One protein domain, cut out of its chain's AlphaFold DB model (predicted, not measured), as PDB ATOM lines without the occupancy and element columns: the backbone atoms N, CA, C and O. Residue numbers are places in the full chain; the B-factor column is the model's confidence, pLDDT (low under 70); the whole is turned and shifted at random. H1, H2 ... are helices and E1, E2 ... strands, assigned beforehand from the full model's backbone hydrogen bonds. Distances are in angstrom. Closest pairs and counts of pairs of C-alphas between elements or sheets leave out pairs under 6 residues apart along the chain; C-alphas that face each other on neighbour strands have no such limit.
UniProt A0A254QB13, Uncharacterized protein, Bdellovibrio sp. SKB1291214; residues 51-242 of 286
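This is residues 51 to 242 of the 286 residues of an uncharacterized protein of Bdellovibrio sp. SKB1291214 (UniProt A0A254QB13). What is the main shape? The chain is wound in stacked, three-sided turns, a short solenoid of parallel strands: E1, E10, E8 and the first parts of E7 and E6 lie side by side along one wall, E4, E11, E9 and the last parts of E7 and E6 along another. The hairpin E2 and E3 lies off one end, and H1 packs on E7. What is it made of? The printed part has 192 residues with eleven named strands and two named helices, H1 coming between E4 and E5 along the chain and H2 between E5 and E6; the class is mostly strand, with 96 of the 107 residues in named elements held by strands, and nine of the strands make a branched sheet whose neighbour pairs are parallel. It is compact, with a radius of gyration of the C-alphas of 16.9 A and spans of 55 by 46 by 29 A.

Where does the sheet branch? E7, residues 166 to 184, has E6, residues 146 to 162, on one side, and E8, residues 189 to 200, and E9, residues 202 to 208, on the other side. They are parallel to E7, with N 154 and O 173 at 2.9 A, N 169 and O 191 at 2.8 A, and N 181 and O 204 at 2.9 A. How does it go on? E10, residues 221 to 231, is parallel to E8, with N 192 and O 223 at 2.8 A, and E11, residues 235 to 241, to E9, with N 205 and O 237 at 3.0 A. The edge strands are E1, residues 51 to 54, E4, residues 72 to 77, and E5, residues 114 to 118, parallel to E10, E11 and E6. E5, H2, residues 127 to 130, and E6 make a strand-helix-strand unit, two parallel neighbour strands with a helix between, its crossover left-handed. What is on the sheet? H1, residues 104 to 110, with every O i to N i+4 pair within hydrogen-bond range, has a height over the sheet of 7.7 A; its closest C-alphas to E7 are Ala 110 and Asp 172, 4.6 A. H2, too short for such a pair, only grazes the sheet with residues 129 to 130. What of the hairpin? E2, residues 57 to 60, and E3, residues 65 to 68, have N 58 and O 67 at 2.8 A.

Where are the anchors? C-alpha 51 of E1 is at (32.395, 3.862, 14.958) and C-alpha 241 of E11 at (20.487, 5.749, 22.343). How long are the strands? E6 bends by 175 degrees at residue 156 and E7 by 173 degrees at residue 175, and they measure 9.6 A and 10.4 A; E8 measures 24.0 A and E10 24.8 A.

Which links are long? E4 to H1 has 26 residues, H2 to E6 15 and E9 to E10 12; the printed part has no cut. Where is confidence low? The mean pLDDT of the printed part is 86.0, and 20 residues are under 70, among them 91 to 101.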
ATOM      1  N   THR A  51      31.190   3.826  15.794       89.06
ATOM      2  CA  THR A  51      32.395   3.862  14.958       89.06
ATOM      3  C   THR A  51      32.088   4.518  13.620       89.06
ATOM      4  O   THR A  51      31.153   4.107  12.934       89.06
ATOM      5  N   ILE A  52      32.863   5.541  13.249       89.31
ATOM      6  CA  ILE A  52      32.637   6.360  12.050       89.31
ATOM      7  C   ILE A  52      33.952   6.479  11.290       89.31
ATOM      8  O   ILE A  52      34.924   7.010  11.816       89.31
ATOM      9  N   MET A  53      33.997   5.995  10.054       89.38
ATOM     10  CA  MET A  53      35.256   5.806   9.332       89.38
ATOM     11  C   MET A  53      35.223   6.388   7.919       89.38
ATOM     12  O   MET A  53      34.160   6.577   7.317       89.38
ATOM     13  N   GLY A  54      36.422   6.647   7.393       89.69
ATOM     14  CA  GLY A  54      36.645   7.036   6.003       89.69
ATOM     15  C   GLY A  54      36.199   8.465   5.689       89.69
ATOM     16  O   GLY A  54      36.456   9.384   6.460       89.69
ATOM     17  N   ALA A  55      35.532   8.665   4.556       91.19
ATOM     18  CA  ALA A  55      35.136   9.957   3.993       91.19
ATOM     19  C   ALA A  55      34.140  10.766   4.850       91.19
ATOM     20  O   ALA A  55      33.845  11.919   4.530       91.19
ATOM     21  N   LEU A  56      33.620  10.181   5.935       89.25
ATOM     22  CA  LEU A  56      32.822  10.873   6.954       89.25
ATOM     23  C   LEU A  56      33.686  11.657   7.954       89.25
ATOM     24  O   LEU A  56      33.156  12.487   8.693       89.25
ATOM     25  N   VAL A  57      34.996  11.404   7.979       88.31
ATOM     26  CA  VAL A  57      35.958  11.967   8.925       88.31
ATOM     27  C   VAL A  57      36.951  12.854   8.180       88.31
ATOM     28  O   VAL A  57      37.508  12.463   7.159       88.31
ATOM     29  N   VAL A  58      37.194  14.054   8.701       86.56
ATOM     30  CA  VAL A  58      38.166  15.009   8.161       86.56
ATOM     31  C   VAL A  58      39.165  15.417   9.238       86.56
ATOM     32  O   VAL A  58      38.848  15.432  10.430       86.56
ATOM     33  N   ALA A  59      40.385  15.747   8.819       82.25
ATOM     34  CA  ALA A  59      41.384  16.313   9.714       82.25
ATOM     35  C   ALA A  59      40.993  17.753  10.092       82.25
ATOM     36  O   ALA A  59      40.758  18.587   9.216       82.25
ATOM     37  N   ASP A  60      40.938  18.049  11.389       79.38
ATOM     38  CA  ASP A  60      40.829  19.403  11.925       79.38
ATOM     39  C   ASP A  60      42.248  19.971  12.067       79.38
ATOM     40  O   ASP A  60      42.946  19.728  13.055       79.38
ATOM     41  N   ALA A  61      42.692  20.694  11.036       73.31
ATOM     42  CA  ALA A  61      44.036  21.266  10.978       73.31
ATOM     43  C   ALA A  61      44.310  22.283  12.102       73.31
ATOM     44  O   ALA A  61      45.465  22.478  12.470       73.31
ATOM     45  N   GLU A  62      43.271  22.912  12.664       73.44
ATOM     46  CA  GLU A  62      43.414  23.898  13.740       73.44
ATOM     47  C   GLU A  62      43.604  23.233  15.105       73.44
ATOM     48  O   GLU A  62      44.290  23.774  15.971       73.44
ATOM     49  N   LYS A  63      43.001  22.057  15.309       68.81
ATOM     50  CA  LYS A  63      43.030  21.342  16.594       68.81
ATOM     51  C   LYS A  63      43.966  20.141  16.617       68.81
ATOM     52  O   LYS A  63      44.184  19.577  17.686       68.81
ATOM     53  N   GLY A  64      44.496  19.729  15.466       69.88
ATOM     54  CA  GLY A  64      45.283  18.503  15.338       69.88
ATOM     55  C   GLY A  64      44.475  17.237  15.649       69.88
ATOM     56  O   GLY A  64      45.055  16.206  15.980       69.88
ATOM     57  N   THR A  65      43.143  17.314  15.580       79.12
ATOM     58  CA  THR A  65      42.222  16.211  15.883       79.12
ATOM     59  C   THR A  65      41.419  15.812  14.647       79.12
ATOM     60  O   THR A  65      41.506  16.435  13.592       79.12
ATOM     61  N   LYS A  66      40.640  14.733  14.749       82.25
ATOM     62  CA  LYS A  66      39.686  14.327  13.711       82.25
ATOM     63  C   LYS A  66      38.298  14.856  14.054       82.25
ATOM     64  O   LYS A  66      37.897  14.843  15.215       82.25
ATOM     65  N   THR A  67      37.561  15.298  13.043       85.44
ATOM     66  CA  THR A  67      36.174  15.760  13.169       85.44
ATOM     67  C   THR A  67      35.308  15.160  12.064       85.44
ATOM     68  O   THR A  67      35.813  14.540  11.130       85.44
ATOM     69  N   LEU A  68      33.993  15.321  12.168       87.94
ATOM     70  CA  LEU A  68      33.058  14.883  11.138       87.94
ATOM     71  C   LEU A  68      33.024  15.875   9.970       87.94
ATOM     72  O   LEU A  68      33.134  17.090  10.161       87.94
ATOM     73  N   LYS A  69      32.852  15.347   8.755       88.38
ATOM     74  CA  LYS A  69      32.628  16.143   7.543       88.38
ATOM     75  C   LYS A  69      31.384  17.027   7.717       88.38
ATOM     76  O   LYS A  69      30.419  16.638   8.373       88.38
ATOM     77  N   SER A  70      31.396  18.211   7.102       87.75
ATOM     78  CA  SER A  70      30.234  19.109   7.098       87.75
ATOM     79  C   SER A  70      28.965  18.386   6.622       87.75
ATOM     80  O   SER A  70      29.022  17.569   5.704       87.75
ATOM     81  N   GLY A  71      27.832  18.671   7.269       89.00
ATOM     82  CA  GLY A  71      26.552  17.996   7.023       89.00
ATOM     83  C   GLY A  71      26.373  16.667   7.769       89.00
ATOM     84  O   GLY A  71      25.266  16.123   7.758       89.00
ATOM     85  N   ILE A  72      27.409  16.168   8.453       92.94
ATOM     86  CA  ILE A  72      27.362  14.958   9.280       92.94
ATOM     87  C   ILE A  72      27.391  15.345  10.760       92.94
ATOM     88  O   ILE A  72      28.205  16.162  11.190       92.94
ATOM     89  N   SER A  73      26.509  14.752  11.560       91.50
ATOM     90  CA  SER A  73      26.430  14.991  13.005       91.50
ATOM     91  C   SER A  73      26.280  13.691  13.785       91.50
ATOM     92  O   SER A  73      25.757  12.701  13.271       91.50
ATOM     93  N   LEU A  74      26.729  13.705  15.040       90.50
ATOM     94  CA  LEU A  74      26.585  12.601  15.983       90.50
ATOM     95  C   LEU A  74      25.753  13.058  17.183       90.50
ATOM     96  O   LEU A  74      26.024  14.104  17.772       90.50
ATOM     97  N   ASN A  75      24.753  12.261  17.548       90.12
ATOM     98  CA  ASN A  75      23.870  12.504  18.681       90.12
ATOM     99  C   ASN A  75      23.830  11.262  19.583       90.12
ATOM    100  O   ASN A  75      23.309  10.214  19.197       90.12
ATOM    101  N   LEU A  76      24.401  11.387  20.777       88.38
ATOM    102  CA  LEU A  76      24.443  10.335  21.788       88.38
ATOM    103  C   LEU A  76      23.454  10.686  22.896       88.38
ATOM    104  O   LEU A  76      23.516  11.784  23.449       88.38
ATOM    105  N   GLN A  77      22.538   9.772  23.211       88.19
ATOM    106  CA  GLN A  77      21.511  10.000  24.230       88.19
ATOM    107  C   GLN A  77      21.426   8.832  25.198       88.19
ATOM    108  O   GLN A  77      21.259   7.682  24.798       88.19
ATOM    109  N   ALA A  78      21.490   9.118  26.492       87.25
ATOM    110  CA  ALA A  78      21.162   8.103  27.472       87.25
ATOM    111  C   ALA A  78      19.647   7.855  27.516       87.25
ATOM    112  O   ALA A  78      18.831   8.724  27.190       87.25
ATOM    113  N   GLY A  79      19.276   6.656  27.944       87.00
ATOM    114  CA  GLY A  79      17.915   6.310  28.298       87.00
ATOM    115  C   GLY A  79      17.471   7.019  29.576       87.00
ATOM    116  O   GLY A  79      18.264   7.550  30.362       87.00
ATOM    117  N   LYS A  80      16.161   7.008  29.799       87.19
ATOM    118  CA  LYS A  80      15.534   7.548  31.005       87.19
ATOM    119  C   LYS A  80      15.525   6.507  32.120       87.19
ATOM    120  O   LYS A  80      15.353   5.317  31.862       87.19
ATOM    121  N   SER A  81      15.692   6.958  33.357       83.38
ATOM    122  CA  SER A  81      15.428   6.153  34.551       83.38
ATOM    123  C   SER A  81      13.922   5.923  34.745       83.38
ATOM    124  O   SER A  81      13.095   6.584  34.112       83.38
ATOM    125  N   ALA A  82      13.564   5.064  35.706       79.75
ATOM    126  CA  ALA A  82      12.171   4.826  36.099       79.75
ATOM    127  C   ALA A  82      11.436   6.101  36.567       79.75
ATOM    128  O   ALA A  82      10.215   6.185  36.472       79.75
ATOM    129  N   THR A  83      12.168   7.117  37.044       79.81
ATOM    130  CA  THR A  83      11.612   8.420  37.453       79.81
ATOM    131  C   THR A  83      11.498   9.417  36.295       79.81
ATOM    132  O   THR A  83      11.139  10.571  36.512       79.81
ATOM    133  N   GLY A  84      11.837   9.006  35.070       75.94
ATOM    134  CA  GLY A  84      11.824   9.851  33.875       75.94
ATOM    135  C   GLY A  84      13.057  10.745  33.707       75.94
ATOM    136  O   GLY A  84      13.129  11.490  32.727       75.94
ATOM    137  N   THR A  85      14.033  10.668  34.615       80.94
ATOM    138  CA  THR A  85      15.272  11.454  34.546       80.94
ATOM    139  C   THR A  85      16.181  10.888  33.457       80.94
ATOM    140  O   THR A  85      16.481   9.696  33.457       80.94
ATOM    141  N   VAL A  86      16.631  11.731  32.526       77.81
ATOM    142  CA  VAL A  86      17.639  11.344  31.525       77.81
ATOM    143  C   VAL A  86      18.990  11.232  32.225       77.81
ATOM    144  O   VAL A  86      19.393  12.159  32.928       77.81
ATOM    145  N   ALA A  87      19.670  10.099  32.065       70.00
ATOM    146  CA  ALA A  87      20.999   9.913  32.633       70.00
ATOM    147  C   ALA A  87      22.042  10.800  31.932       70.00
ATOM    148  O   ALA A  87      21.905  11.128  30.752       70.00
ATOM    149  N   GLU A  88      23.107  11.166  32.644       75.88
ATOM    150  CA  GLU A  88      24.276  11.754  31.993       75.88
ATOM    151  C   GLU A  88      24.911  10.714  31.058       75.88
ATOM    152  O   GLU A  88      24.990   9.523  31.382       75.88
ATOM    153  N   VAL A  89      25.342  11.161  29.879       77.00
ATOM    154  CA  VAL A  89      26.092  10.316  28.948       77.00
ATOM    155  C   VAL A  89      27.523  10.231  29.463       77.00
ATOM    156  O   VAL A  89      28.312  11.155  29.290       77.00
ATOM    157  N   THR A  90      27.841   9.126  30.131       70.06
ATOM    158  CA  THR A  90      29.177   8.844  30.679       70.06
ATOM    159  C   THR A  90      30.014   7.996  29.731       70.06
ATOM    160  O   THR A  90      31.243   7.998  29.797       70.06
ATOM    161  N   SER A  91      29.351   7.279  28.824       57.59
ATOM    162  CA  SER A  91      29.993   6.550  27.739       57.59
ATOM    163  C   SER A  91      30.611   7.546  26.761       57.59
ATOM    164  O   SER A  91      29.933   8.246  26.006       57.59
ATOM    165  N   LYS A  92      31.944   7.611  26.785       57.19
ATOM    166  CA  LYS A  92      32.703   8.231  25.705       57.19
ATOM    167  C   LYS A  92      32.359   7.457  24.429       57.19
ATOM    168  O   LYS A  92      32.375   6.224  24.481       57.19
ATOM    169  N   PRO A  93      32.081   8.102  23.286       52.81
ATOM    170  CA  PRO A  93      32.262   7.405  22.025       52.81
ATOM    171  C   PRO A  93      33.721   6.944  22.020       52.81
ATOM    172  O   PRO A  93      34.617   7.777  21.922       52.81
ATOM    173  N   GLU A  94      33.980   5.657  22.262       46.56
ATOM    174  CA  GLU A  94      35.332   5.124  22.137       46.56
ATOM    175  C   GLU A  94      35.836   5.505  20.748       46.56
ATOM    176  O   GLU A  94      35.239   5.114  19.736       46.56
ATOM    177  N   ASP A  95      36.898   6.311  20.747       46.28
ATOM    178  CA  ASP A  95      37.623   6.802  19.588       46.28
ATOM    179  C   ASP A  95      37.626   5.778  18.463       46.28
ATOM    180  O   ASP A  95      38.330   4.769  18.484       46.28
ATOM    181  N   SER A  96      36.825   6.038  17.444       53.19
ATOM    182  CA  SER A  96      36.978   5.332  16.182       53.19
ATOM    183  C   SER A  96      36.523   6.203  15.029       53.19
ATOM    184  O   SER A  96      35.938   5.721  14.066       53.19
ATOM    185  N   LEU A  97      36.864   7.496  15.119       60.84
ATOM    186  CA  LEU A  97      37.132   8.312  13.939       60.84
ATOM    187  C   LEU A  97      38.409   7.767  13.286       60.84
ATOM    188  O   LEU A  97      39.517   8.270  13.490       60.84
ATOM    189  N   ALA A  98      38.271   6.662  12.561       66.44
ATOM    190  CA  ALA A  98      39.385   6.024  11.881       66.44
ATOM    191  C   ALA A  98      39.506   6.561  10.453       66.44
ATOM    192  O   ALA A  98      38.521   6.917   9.803       66.44
ATOM    193  N   GLU A  99      40.744   6.616   9.966       60.59
ATOM    194  CA  GLU A  99      40.962   6.779   8.530       60.59
ATOM    195  C   GLU A  99      40.434   5.558   7.777       60.59
ATOM    196  O   GLU A  99      40.225   4.499   8.371       60.59
ATOM    197  N   SER A 100      40.166   5.753   6.485       63.91
ATOM    198  CA  SER A 100      39.511   4.774   5.618       63.91
ATOM    199  C   SER A 100      40.103   3.376   5.798       63.91
ATOM    200  O   SER A 100      41.300   3.167   5.598       63.91
ATOM    201  N   GLN A 101      39.256   2.426   6.194       66.62
ATOM    202  CA  GLN A 101      39.604   1.012   6.214       66.62
ATOM    203  C   GLN A 101      38.991   0.353   4.985       66.62
ATOM    204  O   GLN A 101      37.800   0.516   4.709       66.62
ATOM    205  N   THR A 102      39.812  -0.407   4.263       70.00
ATOM    206  CA  THR A 102      39.344  -1.333   3.232       70.00
ATOM    207  C   THR A 102      38.362  -2.326   3.854       70.00
ATOM    208  O   THR A 102      38.692  -2.957   4.860       70.00
ATOM    209  N   ASP A 103      37.183  -2.491   3.257       77.38
ATOM    210  CA  ASP A 103      36.204  -3.517   3.633       77.38
ATOM    211  C   ASP A 103      36.019  -4.454   2.431       77.38
ATOM    212  O   ASP A 103      35.418  -4.083   1.422       77.38
ATOM    213  N   THR A 104      36.540  -5.680   2.528       71.81
ATOM    214  CA  THR A 104      36.481  -6.683   1.448       71.81
ATOM    215  C   THR A 104      35.048  -7.059   1.058       71.81
ATOM    216  O   THR A 104      34.798  -7.513  -0.063       71.81
ATOM    217  N   SER A 105      34.082  -6.844   1.954       74.38
ATOM    218  CA  SER A 105      32.659  -7.051   1.671       74.38
ATOM    219  C   SER A 105      32.105  -5.947   0.767       74.38
ATOM    220  O   SER A 105      31.241  -6.217  -0.063       74.38
ATOM    221  N   VAL A 106      32.619  -4.718   0.882       80.81
ATOM    222  CA  VAL A 106      32.271  -3.604  -0.017       80.81
ATOM    223  C   VAL A 106      32.860  -3.828  -1.409       80.81
ATOM    224  O   VAL A 106      32.162  -3.624  -2.399       80.81
ATOM    225  N   ASP A 107      34.097  -4.323  -1.498       80.88
ATOM    226  CA  ASP A 107      34.712  -4.687  -2.784       80.88
ATOM    227  C   ASP A 107      33.917  -5.788  -3.500       80.88
ATOM    228  O   ASP A 107      33.718  -5.739  -4.715       80.88
ATOM    229  N   SER A 108      33.395  -6.750  -2.732       80.00
ATOM    230  CA  SER A 108      32.511  -7.798  -3.249       80.00
ATOM    231  C   SER A 108      31.179  -7.228  -3.746       80.00
ATOM    232  O   SER A 108      30.730  -7.582  -4.833       80.00
ATOM    233  N   ALA A 109      30.571  -6.295  -3.005       80.69
ATOM    234  CA  ALA A 109      29.349  -5.617  -3.436       80.69
ATOM    235  C   ALA A 109      29.565  -4.792  -4.722       80.69
ATOM    236  O   ALA A 109      28.674  -4.711  -5.566       80.69
ATOM    237  N   ALA A 110      30.757  -4.221  -4.921       76.06
ATOM    238  CA  ALA A 110      31.076  -3.383  -6.080       76.06
ATOM    239  C   ALA A 110      31.115  -4.116  -7.422       76.06
ATOM    240  O   ALA A 110      30.886  -3.501  -8.472       76.06
ATOM    241  N   VAL A 111      31.367  -5.424  -7.394       84.50
ATOM    242  CA  VAL A 111      31.350  -6.273  -8.591       84.50
ATOM    243  C   VAL A 111      29.984  -6.914  -8.855       84.50
ATOM    244  O   VAL A 111      29.802  -7.527  -9.906       84.50
ATOM    245  N   GLU A 112      29.002  -6.758  -7.958       88.00
ATOM    246  CA  GLU A 112      27.635  -7.229  -8.204       88.00
ATOM    247  C   GLU A 112      26.989  -6.474  -9.384       88.00
ATOM    248  O   GLU A 112      27.311  -5.325  -9.678       88.00
ATOM    249  N   SER A 113      26.044  -7.109 -10.079       90.44
ATOM    250  CA  SER A 113      25.284  -6.486 -11.182       90.44
ATOM    251  C   SER A 113      23.846  -6.162 -10.781       90.44
ATOM    252  O   SER A 113      22.954  -6.125 -11.621       90.44
ATOM    253  N   THR A 114      23.604  -5.944  -9.486       95.19
ATOM    254  CA  THR A 114      22.258  -5.731  -8.943       95.19
ATOM    255  C   THR A 114      22.131  -4.440  -8.153       95.19
ATOM    256  O   THR A 114      23.103  -3.975  -7.554       95.19
ATOM    257  N   TYR A 115      20.909  -3.914  -8.070       95.81
ATOM    258  CA  TYR A 115      20.535  -2.870  -7.121       95.81
ATOM    259  C   TYR A 115      19.419  -3.333  -6.174       95.81
ATOM    260  O   TYR A 115      18.611  -4.198  -6.514       95.81
ATOM    261  N   LEU A 116      19.363  -2.740  -4.983       94.69
ATOM    262  CA  LEU A 116      18.301  -2.932  -3.994       94.69
ATOM    263  C   LEU A 116      17.553  -1.616  -3.773       94.69
ATOM    264  O   LEU A 116      18.178  -0.573  -3.588       94.69
ATOM    265  N   ASN A 117      16.222  -1.674  -3.747       93.25
ATOM    266  CA  ASN A 117      15.364  -0.541  -3.396       93.25
ATOM    267  C   ASN A 117      14.625  -0.812  -2.080       93.25
ATOM    268  O   ASN A 117      13.704  -1.625  -2.050       93.25
ATOM    269  N   VAL A 118      14.982  -0.087  -1.020       91.69
ATOM    270  CA  VAL A 118      14.322  -0.122   0.288       91.69
ATOM    271  C   VAL A 118      13.424   1.108   0.445       91.69
ATOM    272  O   VAL A 118      13.849   2.157   0.926       91.69
ATOM    273  N   GLY A 119      12.154   0.964   0.067       89.50
ATOM    274  CA  GLY A 119      11.110   1.946   0.386       89.50
ATOM    275  C   GLY A 119      11.083   3.209  -0.478       89.50
ATOM    276  O   GLY A 119      10.314   4.115  -0.162       89.50
ATOM    277  N   CYS A 120      11.873   3.290  -1.552       92.31
ATOM    278  CA  CYS A 120      11.794   4.390  -2.513       92.31
ATOM    279  C   CYS A 120      10.694   4.140  -3.544       92.31
ATOM    280  O   CYS A 120      10.520   3.013  -4.016       92.31
ATOM    281  N   SER A 121       9.983   5.197  -3.931       92.88
ATOM    282  CA  SER A 121       9.141   5.174  -5.126       92.88
ATOM    283  C   SER A 121       9.994   5.247  -6.397       92.88
ATOM    284  O   SER A 121      11.142   5.693  -6.366       92.88
ATOM    285  N   ASP A 122       9.443   4.809  -7.531       89.94
ATOM    286  CA  ASP A 122      10.184   4.724  -8.799       89.94
ATOM    287  C   ASP A 122      10.757   6.074  -9.267       89.94
ATOM    288  O   ASP A 122      11.803   6.112  -9.911       89.94
ATOM    289  N   ASP A 123      10.105   7.188  -8.927       91.12
ATOM    290  CA  ASP A 123      10.558   8.552  -9.223       91.12
ATOM    291  C   ASP A 123      11.709   9.030  -8.320       91.12
ATOM    292  O   ASP A 123      12.431   9.958  -8.678       91.12
ATOM    293  N   GLN A 124      11.922   8.378  -7.173       90.69
ATOM    294  CA  GLN A 124      13.043   8.646  -6.267       90.69
ATOM    295  C   GLN A 124      14.295   7.833  -6.622       90.69
ATOM    296  O   GLN A 124      15.393   8.163  -6.157       90.69
ATOM    297  N   ILE A 125      14.147   6.781  -7.435       92.50
ATOM    298  CA  ILE A 125      15.261   5.969  -7.920       92.50
ATOM    299  C   ILE A 125      15.952   6.710  -9.056       92.50
ATOM    300  O   ILE A 125      15.430   6.887 -10.159       92.50
ATOM    301  N   ASP A 126      17.183   7.118  -8.787       90.12
ATOM    302  CA  ASP A 126      18.009   7.795  -9.767       90.12
ATOM    303  C   ASP A 126      18.602   6.778 -10.753       90.12
ATOM    304  O   ASP A 126      19.514   6.010 -10.433       90.12
ATOM    305  N   LYS A 127      18.053   6.787 -11.974       89.75
ATOM    306  CA  LYS A 127      18.386   5.831 -13.041       89.75
ATOM    307  C   LYS A 127      19.844   5.891 -13.490       89.75
ATOM    308  O   LYS A 127      20.313   4.952 -14.132       89.75
ATOM    309  N   THR A 128      20.571   6.960 -13.157       90.25
ATOM    310  CA  THR A 128      22.009   7.050 -13.442       90.25
ATOM    311  C   THR A 128      22.807   5.984 -12.692       90.25
ATOM    312  O   THR A 128      23.784   5.474 -13.233       90.25
ATOM    313  N   TYR A 129      22.344   5.570 -11.506       90.38
ATOM    314  CA  TYR A 129      22.993   4.531 -10.706       90.38
ATOM    315  C   TYR A 129      22.479   3.117 -11.002       90.38
ATOM    316  O   TYR A 129      23.144   2.152 -10.647       90.38
ATOM    317  N   THR A 130      21.319   2.958 -11.649       92.12
ATOM    318  CA  THR A 130      20.731   1.632 -11.934       92.12
ATOM    319  C   THR A 130      20.967   1.144 -13.359       92.12
ATOM    320  O   THR A 130      20.497   0.068 -13.723       92.12
ATOM    321  N   ASN A 131      21.646   1.927 -14.201       91.25
ATOM    322  CA  ASN A 131      21.856   1.560 -15.596       91.25
ATOM    323  C   ASN A 131      22.669   0.257 -15.710       91.25
ATOM    324  O   ASN A 131      23.777   0.161 -15.185       91.25
ATOM    325  N   GLY A 132      22.107  -0.740 -16.398       90.81
ATOM    326  CA  GLY A 132      22.713  -2.065 -16.542       90.81
ATOM    327  C   GLY A 132      22.695  -2.924 -15.272       90.81
ATOM    328  O   GLY A 132      23.388  -3.938 -15.245       90.81
ATOM    329  N   LEU A 133      21.940  -2.538 -14.236       95.12
ATOM    330  CA  LEU A 133      21.777  -3.324 -13.012       95.12
ATOM    331  C   LEU A 133      20.401  -3.986 -12.954       95.12
ATOM    332  O   LEU A 133      19.382  -3.380 -13.287       95.12
ATOM    333  N   GLU A 134      20.367  -5.215 -12.455       94.50
ATOM    334  CA  GLU A 134      19.135  -5.954 -12.204       94.50
ATOM    335  C   GLU A 134      18.568  -5.628 -10.816       94.50
ATOM    336  O   GLU A 134      19.295  -5.511  -9.827       94.50
ATOM    337  N   ALA A 135      17.248  -5.481 -10.720       92.69
ATOM    338  CA  ALA A 135      16.588  -5.264  -9.439       92.69
ATOM    339  C   ALA A 135      16.615  -6.555  -8.613       92.69
ATOM    340  O   ALA A 135      16.104  -7.589  -9.045       92.69
ATOM    341  N   LYS A 136      17.162  -6.495  -7.401       91.62
ATOM    342  CA  LYS A 136      17.130  -7.609  -6.454       91.62
ATOM    343  C   LYS A 136      15.899  -7.484  -5.562       91.62
ATOM    344  O   LYS A 136      15.644  -6.437  -4.968       91.62
ATOM    345  N   THR A 137      15.132  -8.562  -5.457       83.06
ATOM    346  CA  THR A 137      13.972  -8.611  -4.563       83.06
ATOM    347  C   THR A 137      14.447  -8.642  -3.116       83.06
ATOM    348  O   THR A 137      15.293  -9.460  -2.749       83.06
ATOM    349  N   LEU A 138      13.900  -7.758  -2.285       78.62
ATOM    350  CA  LEU A 138      14.171  -7.775  -0.854       78.62
ATOM    351  C   LEU A 138      13.485  -8.987  -0.206       78.62
ATOM    352  O   LEU A 138      12.291  -9.192  -0.437       78.62
ATOM    353  N   PRO A 139      14.194  -9.777   0.620       68.06
ATOM    354  CA  PRO A 139      13.534 -10.739   1.494       68.06
ATOM    355  C   PRO A 139      12.658  -9.987   2.505       68.06
ATOM    356  O   PRO A 139      12.985  -8.862   2.882       68.06
ATOM    357  N   ASP A 140      11.559 -10.590   2.960       69.31
ATOM    358  CA  ASP A 140      10.772 -10.000   4.046       69.31
ATOM    359  C   ASP A 140      11.617  -9.984   5.329       69.31
ATOM    360  O   ASP A 140      11.958 -11.031   5.879       69.31
ATOM    361  N   PHE A 141      12.021  -8.790   5.765       71.19
ATOM    362  CA  PHE A 141      12.873  -8.579   6.941       71.19
ATOM    363  C   PHE A 141      12.081  -8.138   8.179       71.19
ATOM    364  O   PHE A 141      12.669  -7.826   9.219       71.19
ATOM    365  N   LYS A 142      10.743  -8.120   8.112       60.66
ATOM    366  CA  LYS A 142       9.902  -7.922   9.295       60.66
ATOM    367  C   LYS A 142       9.976  -9.200  10.138       60.66
ATOM    368  O   LYS A 142       9.352 -10.196   9.800       60.66
ATOM    369  N   ASN A 143      10.730  -9.160  11.238       58.69
ATOM    370  CA  ASN A 143      10.924 -10.243  12.223       58.69
ATOM    371  C   ASN A 143      12.059 -11.244  11.941       58.69
ATOM    372  O   ASN A 143      12.066 -12.334  12.515       58.69
ATOM    373  N   THR A 144      13.047 -10.904  11.112       68.44
ATOM    374  CA  THR A 144      14.258 -11.731  11.011       68.44
ATOM    375  C   THR A 144      15.254 -11.385  12.118       68.44
ATOM    376  O   THR A 144      15.444 -10.228  12.487       68.44
ATOM    377  N   THR A 145      15.947 -12.391  12.654       76.31
ATOM    378  CA  THR A 145      17.003 -12.179  13.661       76.31
ATOM    379  C   THR A 145      18.163 -11.345  13.106       76.31
ATOM    380  O   THR A 145      18.820 -10.612  13.845       76.31
ATOM    381  N   SER A 146      18.411 -11.450  11.799       80.56
ATOM    382  CA  SER A 146      19.474 -10.744  11.089       80.56
ATOM    383  C   SER A 146      18.986 -10.270   9.721       80.56
ATOM    384  O   SER A 146      18.183 -10.945   9.071       80.56
ATOM    385  N   VAL A 147      19.485  -9.118   9.283       85.12
ATOM    386  CA  VAL A 147      19.263  -8.543   7.953       85.12
ATOM    387  C   VAL A 147      20.617  -8.248   7.334       85.12
ATOM    388  O   VAL A 147      21.433  -7.545   7.926       85.12
ATOM    389  N   ALA A 148      20.846  -8.765   6.132       87.88
ATOM    390  CA  ALA A 148      22.027  -8.463   5.337       87.88
ATOM    391  C   ALA A 148      21.586  -7.969   3.956       87.88
ATOM    392  O   ALA A 148      21.037  -8.728   3.157       87.88
ATOM    393  N   LEU A 149      21.811  -6.685   3.690       89.44
ATOM    394  CA  LEU A 149      21.573  -6.054   2.400       89.44
ATOM    395  C   LEU A 149      22.925  -5.858   1.712       89.44
ATOM    396  O   LEU A 149      23.740  -5.071   2.180       89.44
ATOM    397  N   SER A 150      23.151  -6.586   0.618       92.81
ATOM    398  CA  SER A 150      24.322  -6.433  -0.255       92.81
ATOM    399  C   SER A 150      23.868  -6.312  -1.701       92.81
ATOM    400  O   SER A 150      23.064  -7.139  -2.159       92.81
ATOM    401  N   ALA A 151      24.336  -5.257  -2.365       94.31
ATOM    402  CA  ALA A 151      24.157  -4.982  -3.787       94.31
ATOM    403  C   ALA A 151      25.160  -3.918  -4.245       94.31
ATOM    404  O   ALA A 151      25.672  -3.154  -3.432       94.31
ATOM    405  N   LYS A 152      25.371  -3.783  -5.556       96.12
ATOM    406  CA  LYS A 152      26.205  -2.702  -6.096       96.12
ATOM    407  C   LYS A 152      25.652  -1.329  -5.740       96.12
ATOM    408  O   LYS A 152      26.398  -0.463  -5.290       96.12
ATOM    409  N   VAL A 153      24.341  -1.149  -5.873       97.19
ATOM    410  CA  VAL A 153      23.658   0.074  -5.438       97.19
ATOM    411  C   VAL A 153      22.532  -0.268  -4.475       97.19
ATOM    412  O   VAL A 153      21.703  -1.128  -4.763       97.19
ATOM    413  N   VAL A 154      22.478   0.418  -3.337       96.12
ATOM    414  CA  VAL A 154      21.380   0.306  -2.371       96.12
ATOM    415  C   VAL A 154      20.723   1.673  -2.226       96.12
ATOM    416  O   VAL A 154      21.378   2.640  -1.846       96.12
ATOM    417  N   PHE A 155      19.425   1.750  -2.507       96.25
ATOM    418  CA  PHE A 155      18.593   2.919  -2.239       96.25
ATOM    419  C   PHE A 155      17.789   2.691  -0.966       96.25
ATOM    420  O   PHE A 155      17.193   1.627  -0.799       96.25
ATOM    421  N   ILE A 156      17.746   3.689  -0.086       95.19
ATOM    422  CA  ILE A 156      16.904   3.680   1.110       95.19
ATOM    423  C   ILE A 156      16.125   4.993   1.160       95.19
ATOM    424  O   ILE A 156      16.726   6.066   1.062       95.19
ATOM    425  N   CYS A 157      14.804   4.908   1.334       94.44
ATOM    426  CA  CYS A 157      13.925   6.065   1.480       94.44
ATOM    427  C   CYS A 157      12.948   5.904   2.649       94.44
ATOM    428  O   CYS A 157      12.491   4.804   2.966       94.44
ATOM    429  N   GLY A 158      12.587   7.031   3.265       92.12
ATOM    430  CA  GLY A 158      11.536   7.091   4.277       92.12
ATOM    431  C   GLY A 158      11.891   6.416   5.606       92.12
ATOM    432  O   GLY A 158      13.048   6.371   6.026       92.12
ATOM    433  N   ASN A 159      10.866   5.933   6.312       87.88
ATOM    434  CA  ASN A 159      11.016   5.346   7.644       87.88
ATOM    435  C   ASN A 159      11.232   3.831   7.554       87.88
ATOM    436  O   ASN A 159      10.327   3.097   7.156       87.88
ATOM    437  N   VAL A 160      12.394   3.363   8.003       80.19
ATOM    438  CA  VAL A 160      12.748   1.941   8.051       80.19
ATOM    439  C   VAL A 160      13.024   1.557   9.503       80.19
ATOM    440  O   VAL A 160      14.107   1.781  10.037       80.19
ATOM    441  N   GLY A 161      12.018   0.991  10.170       69.50
ATOM    442  CA  GLY A 161      12.190   0.426  11.507       69.50
ATOM    443  C   GLY A 161      12.771  -0.982  11.418       69.50
ATOM    444  O   GLY A 161      12.131  -1.861  10.845       69.50
ATOM    445  N   LEU A 162      13.954  -1.198  11.995       75.81
ATOM    446  CA  LEU A 162      14.535  -2.530  12.158       75.81
ATOM    447  C   LEU A 162      14.416  -2.954  13.628       75.81
ATOM    448  O   LEU A 162      14.615  -2.152  14.542       75.81
ATOM    449  N   GLN A 163      14.058  -4.216  13.849       74.06
ATOM    450  CA  GLN A 163      14.019  -4.855  15.169       74.06
ATOM    451  C   GLN A 163      14.820  -6.157  15.112       74.06
ATOM    452  O   GLN A 163      14.329  -7.236  15.433       74.06
ATOM    453  N   THR A 164      16.044  -6.063  14.597       77.25
ATOM    454  CA  THR A 164      16.870  -7.227  14.256       77.25
ATOM    455  C   THR A 164      18.174  -7.164  15.030       77.25
ATOM    456  O   THR A 164      18.783  -6.096  15.102       77.25
ATOM    457  N   ILE A 165      18.633  -8.285  15.591       79.06
ATOM    458  CA  ILE A 165      19.868  -8.328  16.393       79.06
ATOM    459  C   ILE A 165      21.043  -7.780  15.572       79.06
ATOM    460  O   ILE A 165      21.853  -7.008  16.073       79.06
ATOM    461  N   SER A 166      21.116  -8.113  14.283       83.38
ATOM    462  CA  SER A 166      22.150  -7.592  13.391       83.38
ATOM    463  C   SER A 166      21.549  -7.071  12.096       83.38
ATOM    464  O   SER A 166      20.867  -7.813  11.396       83.38
ATOM    465  N   ALA A 167      21.855  -5.825  11.744       88.31
ATOM    466  CA  ALA A 167      21.574  -5.264  10.430       88.31
ATOM    467  C   ALA A 167      22.891  -4.866   9.759       88.31
ATOM    468  O   ALA A 167      23.648  -4.069  10.311       88.31
ATOM    469  N   ALA A 168      23.167  -5.423   8.584       91.81
ATOM    470  CA  ALA A 168      24.337  -5.107   7.780       91.81
ATOM    471  C   ALA A 168      23.899  -4.586   6.408       91.81
ATOM    472  O   ALA A 168      23.119  -5.239   5.716       91.81
ATOM    473  N   ILE A 169      24.404  -3.420   6.013       93.75
ATOM    474  CA  ILE A 169      24.158  -2.802   4.708       93.75
ATOM    475  C   ILE A 169      25.515  -2.575   4.047       93.75
ATOM    476  O   ILE A 169      26.325  -1.793   4.545       93.75
ATOM    477  N   LYS A 170      25.768  -3.269   2.940       95.06
ATOM    478  CA  LYS A 170      27.018  -3.211   2.181       95.06
ATOM    479  C   LYS A 170      26.709  -2.840   0.729       95.06
ATOM    480  O   LYS A 170      25.841  -3.453   0.112       95.06
ATOM    481  N   ALA A 171      27.371  -1.816   0.199       96.19
ATOM    482  CA  ALA A 171      27.137  -1.365  -1.173       96.19
ATOM    483  C   ALA A 171      28.366  -0.714  -1.804       96.19
ATOM    484  O   ALA A 171      29.186  -0.142  -1.100       96.19
ATOM    485  N   ASP A 172      28.476  -0.694  -3.130       95.69
ATOM    486  CA  ASP A 172      29.410   0.251  -3.753       95.69
ATOM    487  C   ASP A 172      28.873   1.678  -3.657       95.69
ATOM    488  O   ASP A 172      29.579   2.583  -3.224       95.69
ATOM    489  N   THR A 173      27.592   1.874  -3.957       97.25
ATOM    490  CA  THR A 173      26.926   3.163  -3.768       97.25
ATOM    491  C   THR A 173      25.693   3.008  -2.885       97.25
ATOM    492  O   THR A 173      24.758   2.281  -3.219       97.25
ATOM    493  N   LEU A 174      25.674   3.719  -1.758       97.75
ATOM    494  CA  LEU A 174      24.526   3.822  -0.861       97.75
ATOM    495  C   LEU A 174      23.847   5.183  -1.046       97.75
ATOM    496  O   LEU A 174      24.442   6.221  -0.762       97.75
ATOM    497  N   VAL A 175      22.591   5.183  -1.485       97.75
ATOM    498  CA  VAL A 175      21.784   6.396  -1.661       97.75
ATOM    499  C   VAL A 175      20.763   6.486  -0.532       97.75
ATOM    500  O   VAL A 175      19.868   5.647  -0.430       97.75
ATOM    501  N   LEU A 176      20.885   7.516   0.305       97.75
ATOM    502  CA  LEU A 176      19.952   7.811   1.392       97.75
ATOM    503  C   LEU A 176      19.107   9.025   1.007       97.75
ATOM    504  O   LEU A 176      19.651  10.107   0.789       97.75
ATOM    505  N   ASN A 177      17.789   8.851   0.914       96.69
ATOM    506  CA  ASN A 177      16.861   9.929   0.591       96.69
ATOM    507  C   ASN A 177      15.778  10.088   1.667       96.69
ATOM    508  O   ASN A 177      14.841   9.292   1.743       96.69
ATOM    509  N   ALA A 178      15.913  11.135   2.487       95.62
ATOM    510  CA  ALA A 178      15.012  11.436   3.600       95.62
ATOM    511  C   ALA A 178      14.767  10.214   4.513       95.62
ATOM    512  O   ALA A 178      13.630   9.850   4.820       95.62
ATOM    513  N   VAL A 179      15.855   9.538   4.889       96.44
ATOM    514  CA  VAL A 179      15.826   8.273   5.628       96.44
ATOM    515  C   VAL A 179      15.691   8.501   7.125       96.44
ATOM    516  O   VAL A 179      16.369   9.342   7.705       96.44
ATOM    517  N   ASN A 180      14.902   7.658   7.776       94.56
ATOM    518  CA  ASN A 180      14.954   7.443   9.213       94.56
ATOM    519  C   ASN A 180      15.041   5.938   9.476       94.56
ATOM    520  O   ASN A 180      14.025   5.240   9.501       94.56
ATOM    521  N   LEU A 181      16.270   5.447   9.632       92.62
ATOM    522  CA  LEU A 181      16.572   4.049   9.896       92.62
ATOM    523  C   LEU A 181      17.118   3.920  11.313       92.62
ATOM    524  O   LEU A 181      18.219   4.381  11.616       92.62
ATOM    525  N   VAL A 182      16.334   3.292  12.185       90.69
ATOM    526  CA  VAL A 182      16.710   3.057  13.581       90.69
ATOM    527  C   VAL A 182      16.511   1.585  13.905       90.69
ATOM    528  O   VAL A 182      15.402   1.065  13.772       90.69
ATOM    529  N   ASN A 183      17.584   0.921  14.337       89.62
ATOM    530  CA  ASN A 183      17.522  -0.454  14.824       89.62
ATOM    531  C   ASN A 183      17.285  -0.462  16.342       89.62
ATOM    532  O   ASN A 183      18.176  -0.066  17.102       89.62
ATOM    533  N   LYS A 184      16.089  -0.881  16.784       89.62
ATOM    534  CA  LYS A 184      15.727  -0.966  18.211       89.62
ATOM    535  C   LYS A 184      15.834  -2.411  18.694       89.62
ATOM    536  O   LYS A 184      14.946  -3.206  18.398       89.62
ATOM    537  N   VAL A 185      16.878  -2.742  19.454       86.31
ATOM    538  CA  VAL A 185      17.122  -4.107  19.963       86.31
ATOM    539  C   VAL A 185      17.849  -4.112  21.305       86.31
ATOM    540  O   VAL A 185      18.435  -3.114  21.707       86.31
ATOM    541  N   GLN A 186      17.792  -5.244  22.011       83.06
ATOM    542  CA  GLN A 186      18.489  -5.428  23.288       83.06
ATOM    543  C   GLN A 186      20.001  -5.611  23.114       83.06
ATOM    544  O   GLN A 186      20.776  -5.124  23.926       83.06
ATOM    545  N   VAL A 187      20.419  -6.322  22.061       80.50
ATOM    546  CA  VAL A 187      21.826  -6.621  21.766       80.50
ATOM    547  C   VAL A 187      22.086  -6.595  20.262       80.50
ATOM    548  O   VAL A 187      21.180  -6.846  19.469       80.50
ATOM    549  N   GLY A 188      23.342  -6.334  19.886       86.00
ATOM    550  CA  GLY A 188      23.828  -6.395  18.507       86.00
ATOM    551  C   GLY A 188      24.099  -5.017  17.903       86.00
ATOM    552  O   GLY A 188      24.746  -4.202  18.563       86.00
ATOM    553  N   GLY A 189      23.691  -4.754  16.655       90.19
ATOM    554  CA  GLY A 189      23.987  -3.462  16.027       90.19
ATOM    555  C   GLY A 189      23.594  -3.264  14.567       90.19
ATOM    556  O   GLY A 189      22.978  -4.120  13.932       90.19
ATOM    557  N   LEU A 190      23.972  -2.092  14.066       92.88
ATOM    558  CA  LEU A 190      23.830  -1.650  12.684       92.88
ATOM    559  C   LEU A 190      25.226  -1.399  12.103       92.88
ATOM    560  O   LEU A 190      25.958  -0.552  12.611       92.88
ATOM    561  N   ASP A 191      25.589  -2.142  11.064       94.19
ATOM    562  CA  ASP A 191      26.829  -1.977  10.303       94.19
ATOM    563  C   ASP A 191      26.492  -1.514   8.885       94.19
ATOM    564  O   ASP A 191      25.761  -2.178   8.151       94.19
ATOM    565  N   ILE A 192      27.019  -0.357   8.508       95.31
ATOM    566  CA  ILE A 192      26.870   0.224   7.183       95.31
ATOM    567  C   ILE A 192      28.267   0.429   6.615       95.31
ATOM    568  O   ILE A 192      29.059   1.180   7.180       95.31
ATOM    569  N   ALA A 193      28.552  -0.183   5.469       95.50
ATOM    570  CA  ALA A 193      29.760   0.125   4.721       95.50
ATOM    571  C   ALA A 193      29.463   0.362   3.243       95.50
ATOM    572  O   ALA A 193      28.717  -0.393   2.617       95.50
ATOM    573  N   ALA A 194      30.057   1.413   2.683       96.81
ATOM    574  CA  ALA A 194      29.956   1.690   1.262       96.81
ATOM    575  C   ALA A 194      31.215   2.330   0.679       96.81
ATOM    576  O   ALA A 194      31.963   2.994   1.396       96.81
ATOM    577  N   ASN A 195      31.433   2.185  -0.632       95.06
ATOM    578  CA  ASN A 195      32.456   2.981  -1.315       95.06
ATOM    579  C   ASN A 195      32.026   4.450  -1.366       95.06
ATOM    580  O   ASN A 195      32.783   5.332  -0.960       95.06
ATOM    581  N   ASN A 196      30.794   4.694  -1.805       96.00
ATOM    582  CA  ASN A 196      30.213   6.018  -1.967       96.00
ATOM    583  C   ASN A 196      28.891   6.121  -1.199       96.00
ATOM    584  O   ASN A 196      28.081   5.192  -1.208       96.00
ATOM    585  N   MET A 197      28.645   7.271  -0.576       97.69
ATOM    586  CA  MET A 197      27.373   7.602   0.062       97.69
ATOM    587  C   MET A 197      26.797   8.881  -0.548       97.69
ATOM    588  O   MET A 197      27.438   9.928  -0.522       97.69
ATOM    589  N   VAL A 198      25.572   8.805  -1.064       97.81
ATOM    590  CA  VAL A 198      24.843   9.947  -1.630       97.81
ATOM    591  C   VAL A 198      23.717  10.333  -0.681       97.81
ATOM    592  O   VAL A 198      22.818   9.533  -0.420       97.81
ATOM    593  N   LEU A 199      23.753  11.564  -0.174       97.81
ATOM    594  CA  LEU A 199      22.764  12.098   0.756       97.81
ATOM    595  C   LEU A 199      21.775  13.011   0.028       97.81
ATOM    596  O   LEU A 199      22.154  14.013  -0.579       97.81
ATOM    597  N   LYS A 200      20.485  12.693   0.135       96.38
ATOM    598  CA  LYS A 200      19.363  13.524  -0.315       96.38
ATOM    599  C   LYS A 200      18.447  13.803   0.882       96.38
ATOM    600  O   LYS A 200      18.119  12.896   1.647       96.38
ATOM    601  N   GLY A 201      18.062  15.065   1.080       95.94
ATOM    602  CA  GLY A 201      17.245  15.476   2.229       95.94
ATOM    603  C   GLY A 201      17.921  15.249   3.590       95.94
ATOM    604  O   GLY A 201      19.144  15.184   3.692       95.94
ATOM    605  N   GLN A 202      17.124  15.147   4.651       97.38
ATOM    606  CA  GLN A 202      17.623  14.920   6.011       97.38
ATOM    607  C   GLN A 202      17.576  13.432   6.345       97.38
ATOM    608  O   GLN A 202      16.500  12.837   6.346       97.38
ATOM    609  N   ASN A 203      18.732  12.840   6.638       97.81
ATOM    610  CA  ASN A 203      18.851  11.416   6.921       97.81
ATOM    611  C   ASN A 203      19.233  11.180   8.381       97.81
ATOM    612  O   ASN A 203      20.054  11.895   8.957       97.81
ATOM    613  N   ARG A 204      18.670  10.129   8.967       96.19
ATOM    614  CA  ARG A 204      18.998   9.628  10.293       96.19
ATOM    615  C   ARG A 204      19.281   8.137  10.217       96.19
ATOM    616  O   ARG A 204      18.438   7.367   9.762       96.19
ATOM    617  N   LEU A 205      20.448   7.749  10.716       95.62
ATOM    618  CA  LEU A 205      20.839   6.358  10.917       95.62
ATOM    619  C   LEU A 205      21.147   6.166  12.396       95.62
ATOM    620  O   LEU A 205      21.863   6.976  12.989       95.62
ATOM    621  N   GLY A 206      20.630   5.115  13.016       93.69
ATOM    622  CA  GLY A 206      20.917   4.926  14.424       93.69
ATOM    623  C   GLY A 206      20.517   3.610  15.045       93.69
ATOM    624  O   GLY A 206      19.903   2.741  14.429       93.69
ATOM    625  N   THR A 207      20.869   3.498  16.316       92.81
ATOM    626  CA  THR A 207      20.557   2.364  17.177       92.81
ATOM    627  C   THR A 207      19.897   2.837  18.462       92.81
ATOM    628  O   THR A 207      20.137   3.951  18.937       92.81
ATOM    629  N   MET A 208      19.027   1.992  19.011       91.81
ATOM    630  CA  MET A 208      18.324   2.271  20.257       91.81
ATOM    631  C   MET A 208      18.172   0.999  21.095       91.81
ATOM    632  O   MET A 208      17.747  -0.033  20.579       91.81
ATOM    633  N   GLY A 209      18.494   1.073  22.386       90.62
ATOM    634  CA  GLY A 209      18.193   0.005  23.339       90.62
ATOM    635  C   GLY A 209      16.682  -0.178  23.512       90.62
ATOM    636  O   GLY A 209      15.906   0.775  23.390       90.62
ATOM    637  N   VAL A 210      16.236  -1.404  23.783       90.31
ATOM    638  CA  VAL A 210      14.829  -1.648  24.143       90.31
ATOM    639  C   VAL A 210      14.519  -1.115  25.537       90.31
ATOM    640  O   VAL A 210      15.393  -1.042  26.396       90.31
ATOM    641  N   ASP A 211      13.258  -0.755  25.754       90.31
ATOM    642  CA  ASP A 211      12.788  -0.405  27.089       90.31
ATOM    643  C   ASP A 211      12.712  -1.679  27.937       90.31
ATOM    644  O   ASP A 211      12.338  -2.740  27.433       90.31
ATOM    645  N   SER A 212      13.098  -1.587  29.205       84.81
ATOM    646  CA  SER A 212      13.255  -2.748  30.082       84.81
ATOM    647  C   SER A 212      12.794  -2.427  31.496       84.81
ATOM    648  O   SER A 212      13.023  -1.329  32.000       84.81
ATOM    649  N   ALA A 213      12.132  -3.392  32.133       79.19
ATOM    650  CA  ALA A 213      11.677  -3.272  33.516       79.19
ATOM    651  C   ALA A 213      12.674  -3.822  34.544       79.19
ATOM    652  O   ALA A 213      12.574  -3.512  35.728       79.19
ATOM    653  N   GLU A 214      13.628  -4.637  34.094       68.62
ATOM    654  CA  GLU A 214      14.472  -5.456  34.972       68.62
ATOM    655  C   GLU A 214      15.927  -4.983  35.001       68.62
ATOM    656  O   GLU A 214      16.598  -5.074  36.026       68.62
ATOM    657  N   ALA A 215      16.419  -4.469  33.873       73.44
ATOM    658  CA  ALA A 215      17.817  -4.098  33.705       73.44
ATOM    659  C   ALA A 215      17.989  -2.891  32.785       73.44
ATOM    660  O   ALA A 215      17.235  -2.698  31.832       73.44
ATOM    661  N   VAL A 216      19.035  -2.114  33.049       79.81
ATOM    662  CA  VAL A 216      19.515  -1.057  32.160       79.81
ATOM    663  C   VAL A 216      20.009  -1.694  30.857       79.81
ATOM    664  O   VAL A 216      20.868  -2.571  30.886       79.81
ATOM    665  N   VAL A 217      19.466  -1.258  29.718       85.50
ATOM    666  CA  VAL A 217      19.852  -1.760  28.388       85.50
ATOM    667  C   VAL A 217      20.652  -0.689  27.667       85.50
ATOM    668  O   VAL A 217      20.125   0.376  27.353       85.50
ATOM    669  N   GLU A 218      21.924  -0.952  27.395       87.44
ATOM    670  CA  GLU A 218      22.746  -0.063  26.576       87.44
ATOM    671  C   GLU A 218      22.275  -0.039  25.116       87.44
ATOM    672  O   GLU A 218      21.580  -0.937  24.634       87.44
ATOM    673  N   GLY A 219      22.648   1.013  24.393       88.25
ATOM    674  CA  GLY A 219      22.403   1.090  22.963       88.25
ATOM    675  C   GLY A 219      23.170  -0.008  22.206       88.25
ATOM    676  O   GLY A 219      24.309  -0.326  22.550       88.25
ATOM    677  N   PRO A 220      22.601  -0.574  21.132       89.81
ATOM    678  CA  PRO A 220      23.340  -1.434  20.210       89.81
ATOM    679  C   PRO A 220      24.472  -0.672  19.504       89.81
ATOM    680  O   PRO A 220      24.416   0.554  19.365       89.81
ATOM    681  N   ARG A 221      25.479  -1.392  18.987       90.81
ATOM    682  CA  ARG A 221      26.603  -0.765  18.270       90.81
ATOM    683  C   ARG A 221      26.161  -0.152  16.938       90.81
ATOM    684  O   ARG A 221      25.357  -0.748  16.222       90.81
ATOM    685  N   LEU A 222      26.758   0.975  16.569       92.19
ATOM    686  CA  LEU A 222      26.601   1.613  15.263       92.19
ATOM    687  C   LEU A 222      27.968   1.719  14.586       92.19
ATOM    688  O   LEU A 222      28.859   2.384  15.104       92.19
ATOM    689  N   ILE A 223      28.134   1.088  13.430       92.38
ATOM    690  CA  ILE A 223      29.353   1.171  12.623       92.38
ATOM    691  C   ILE A 223      28.976   1.756  11.268       92.38
ATOM    692  O   ILE A 223      28.084   1.240  10.599       92.38
ATOM    693  N   VAL A 224      29.651   2.831  10.870       94.00
ATOM    694  CA  VAL A 224      29.475   3.455   9.558       94.00
ATOM    695  C   VAL A 224      30.840   3.690   8.923       94.00
ATOM    696  O   VAL A 224      31.658   4.442   9.452       94.00
ATOM    697  N   ASN A 225      31.082   3.065   7.776       93.62
ATOM    698  CA  ASN A 225      32.303   3.210   6.990       93.62
ATOM    699  C   ASN A 225      31.970   3.687   5.574       93.62
ATOM    700  O   ASN A 225      31.283   2.987   4.833       93.62
ATOM    701  N   VAL A 226      32.469   4.854   5.174       94.56
ATOM    702  CA  VAL A 226      32.363   5.306   3.778       94.56
ATOM    703  C   VAL A 226      33.764   5.443   3.217       94.56
ATOM    704  O   VAL A 226      34.506   6.323   3.630       94.56
ATOM    705  N   ILE A 227      34.150   4.570   2.292       93.31
ATOM    706  CA  ILE A 227      35.562   4.375   1.942       93.31
ATOM    707  C   ILE A 227      36.109   5.542   1.113       93.31
ATOM    708  O   ILE A 227      37.226   5.995   1.377       93.31
ATOM    709  N   LYS A 228      35.345   6.021   0.121       92.75
ATOM    710  CA  LYS A 228      35.822   6.973  -0.895       92.75
ATOM    711  C   LYS A 228      35.185   8.347  -0.758       92.75
ATOM    712  O   LYS A 228      35.900   9.326  -0.560       92.75
ATOM    713  N   GLU A 229      33.861   8.438  -0.864       94.06
ATOM    714  CA  GLU A 229      33.196   9.736  -1.004       94.06
ATOM    715  C   GLU A 229      31.822   9.798  -0.332       94.06
ATOM    716  O   GLU A 229      31.035   8.856  -0.367       94.06
ATOM    717  N   VAL A 230      31.524  10.972   0.229       95.06
ATOM    718  CA  VAL A 230      30.171  11.389   0.619       95.06
ATOM    719  C   VAL A 230      29.793  12.610  -0.214       95.06
ATOM    720  O   VAL A 230      30.509  13.618  -0.150       95.06
ATOM    721  N   SER A 231      28.688  12.527  -0.951       95.75
ATOM    722  CA  SER A 231      28.195  13.559  -1.871       95.75
ATOM    723  C   SER A 231      26.684  13.793  -1.725       95.75
ATOM    724  O   SER A 231      26.007  13.128  -0.938       95.75
ATOM    725  N   GLY A 232      26.148  14.756  -2.479       95.06
ATOM    726  CA  GLY A 232      24.740  15.156  -2.437       95.06
ATOM    727  C   GLY A 232      24.467  16.369  -1.541       95.06
ATOM    728  O   GLY A 232      25.342  16.851  -0.827       95.06
ATOM    729  N   GLU A 233      23.242  16.888  -1.621       93.62
ATOM    730  CA  GLU A 233      22.809  18.114  -0.926       93.62
ATOM    731  C   GLU A 233      22.191  17.845   0.458       93.62
ATOM    732  O   GLU A 233      21.758  18.764   1.151       93.62
ATOM    733  N   GLY A 234      22.088  16.573   0.851       96.12
ATOM    734  CA  GLY A 234      21.480  16.160   2.109       96.12
ATOM    735  C   GLY A 234      22.399  16.249   3.328       96.12
ATOM    736  O   GLY A 234      23.585  16.561   3.244       96.12
ATOM    737  N   SER A 235      21.837  15.906   4.485       97.00
ATOM    738  CA  SER A 235      22.554  15.773   5.755       97.00
ATOM    739  C   SER A 235      22.376  14.381   6.352       97.00
ATOM    740  O   SER A 235      21.449  13.646   5.990       97.00
ATOM    741  N   LEU A 236      23.268  14.019   7.275       97.38
ATOM    742  CA  LEU A 236      23.220  12.760   8.009       97.38
ATOM    743  C   LEU A 236      23.410  12.996   9.509       97.38
ATOM    744  O   LEU A 236      24.410  13.552   9.960       97.38
ATOM    745  N   MET A 237      22.458  12.509  10.295       96.31
ATOM    746  CA  MET A 237      22.556  12.421  11.744       96.31
ATOM    747  C   MET A 237      22.723  10.960  12.158       96.31
ATOM    748  O   MET A 237      21.838  10.131  11.942       96.31
ATOM    749  N   LEU A 238      23.852  10.658  12.785       94.50
ATOM    750  CA  LEU A 238      24.126   9.372  13.408       94.50
ATOM    751  C   LEU A 238      23.643   9.418  14.856       94.50
ATOM    752  O   LEU A 238      24.001  10.339  15.591       94.50
ATOM    753  N   THR A 239      22.817   8.459  15.273       92.44
ATOM    754  CA  THR A 239      22.273   8.439  16.639       92.44
ATOM    755  C   THR A 239      22.508   7.117  17.345       92.44
ATOM    756  O   THR A 239      22.226   6.068  16.776       92.44
ATOM    757  N   SER A 240      22.927   7.166  18.605       91.81
ATOM    758  CA  SER A 240      22.994   5.998  19.486       91.81
ATOM    759  C   SER A 240      22.295   6.335  20.795       91.81
ATOM    760  O   SER A 240      22.610   7.348  21.427       91.81
ATOM    761  N   GLN A 241      21.308   5.519  21.163       90.81
ATOM    762  CA  GLN A 241      20.487   5.749  22.343       90.81
ATOM    763  C   GLN A 241      20.388   4.501  23.225       90.81
ATOM    764  O   GLN A 241      20.134   3.403  22.733       90.81
ATOM    765  N   GLY A 242      20.539   4.670  24.537       90.19
ATOM    766  CA  GLY A 242      20.253   3.608  25.503       90.19
ATOM    767  C   GLY A 242      18.755   3.417  25.775       90.19
ATOM    768  O   GLY A 242      17.947   4.328  25.591       90.19
TER     769      GLY A 242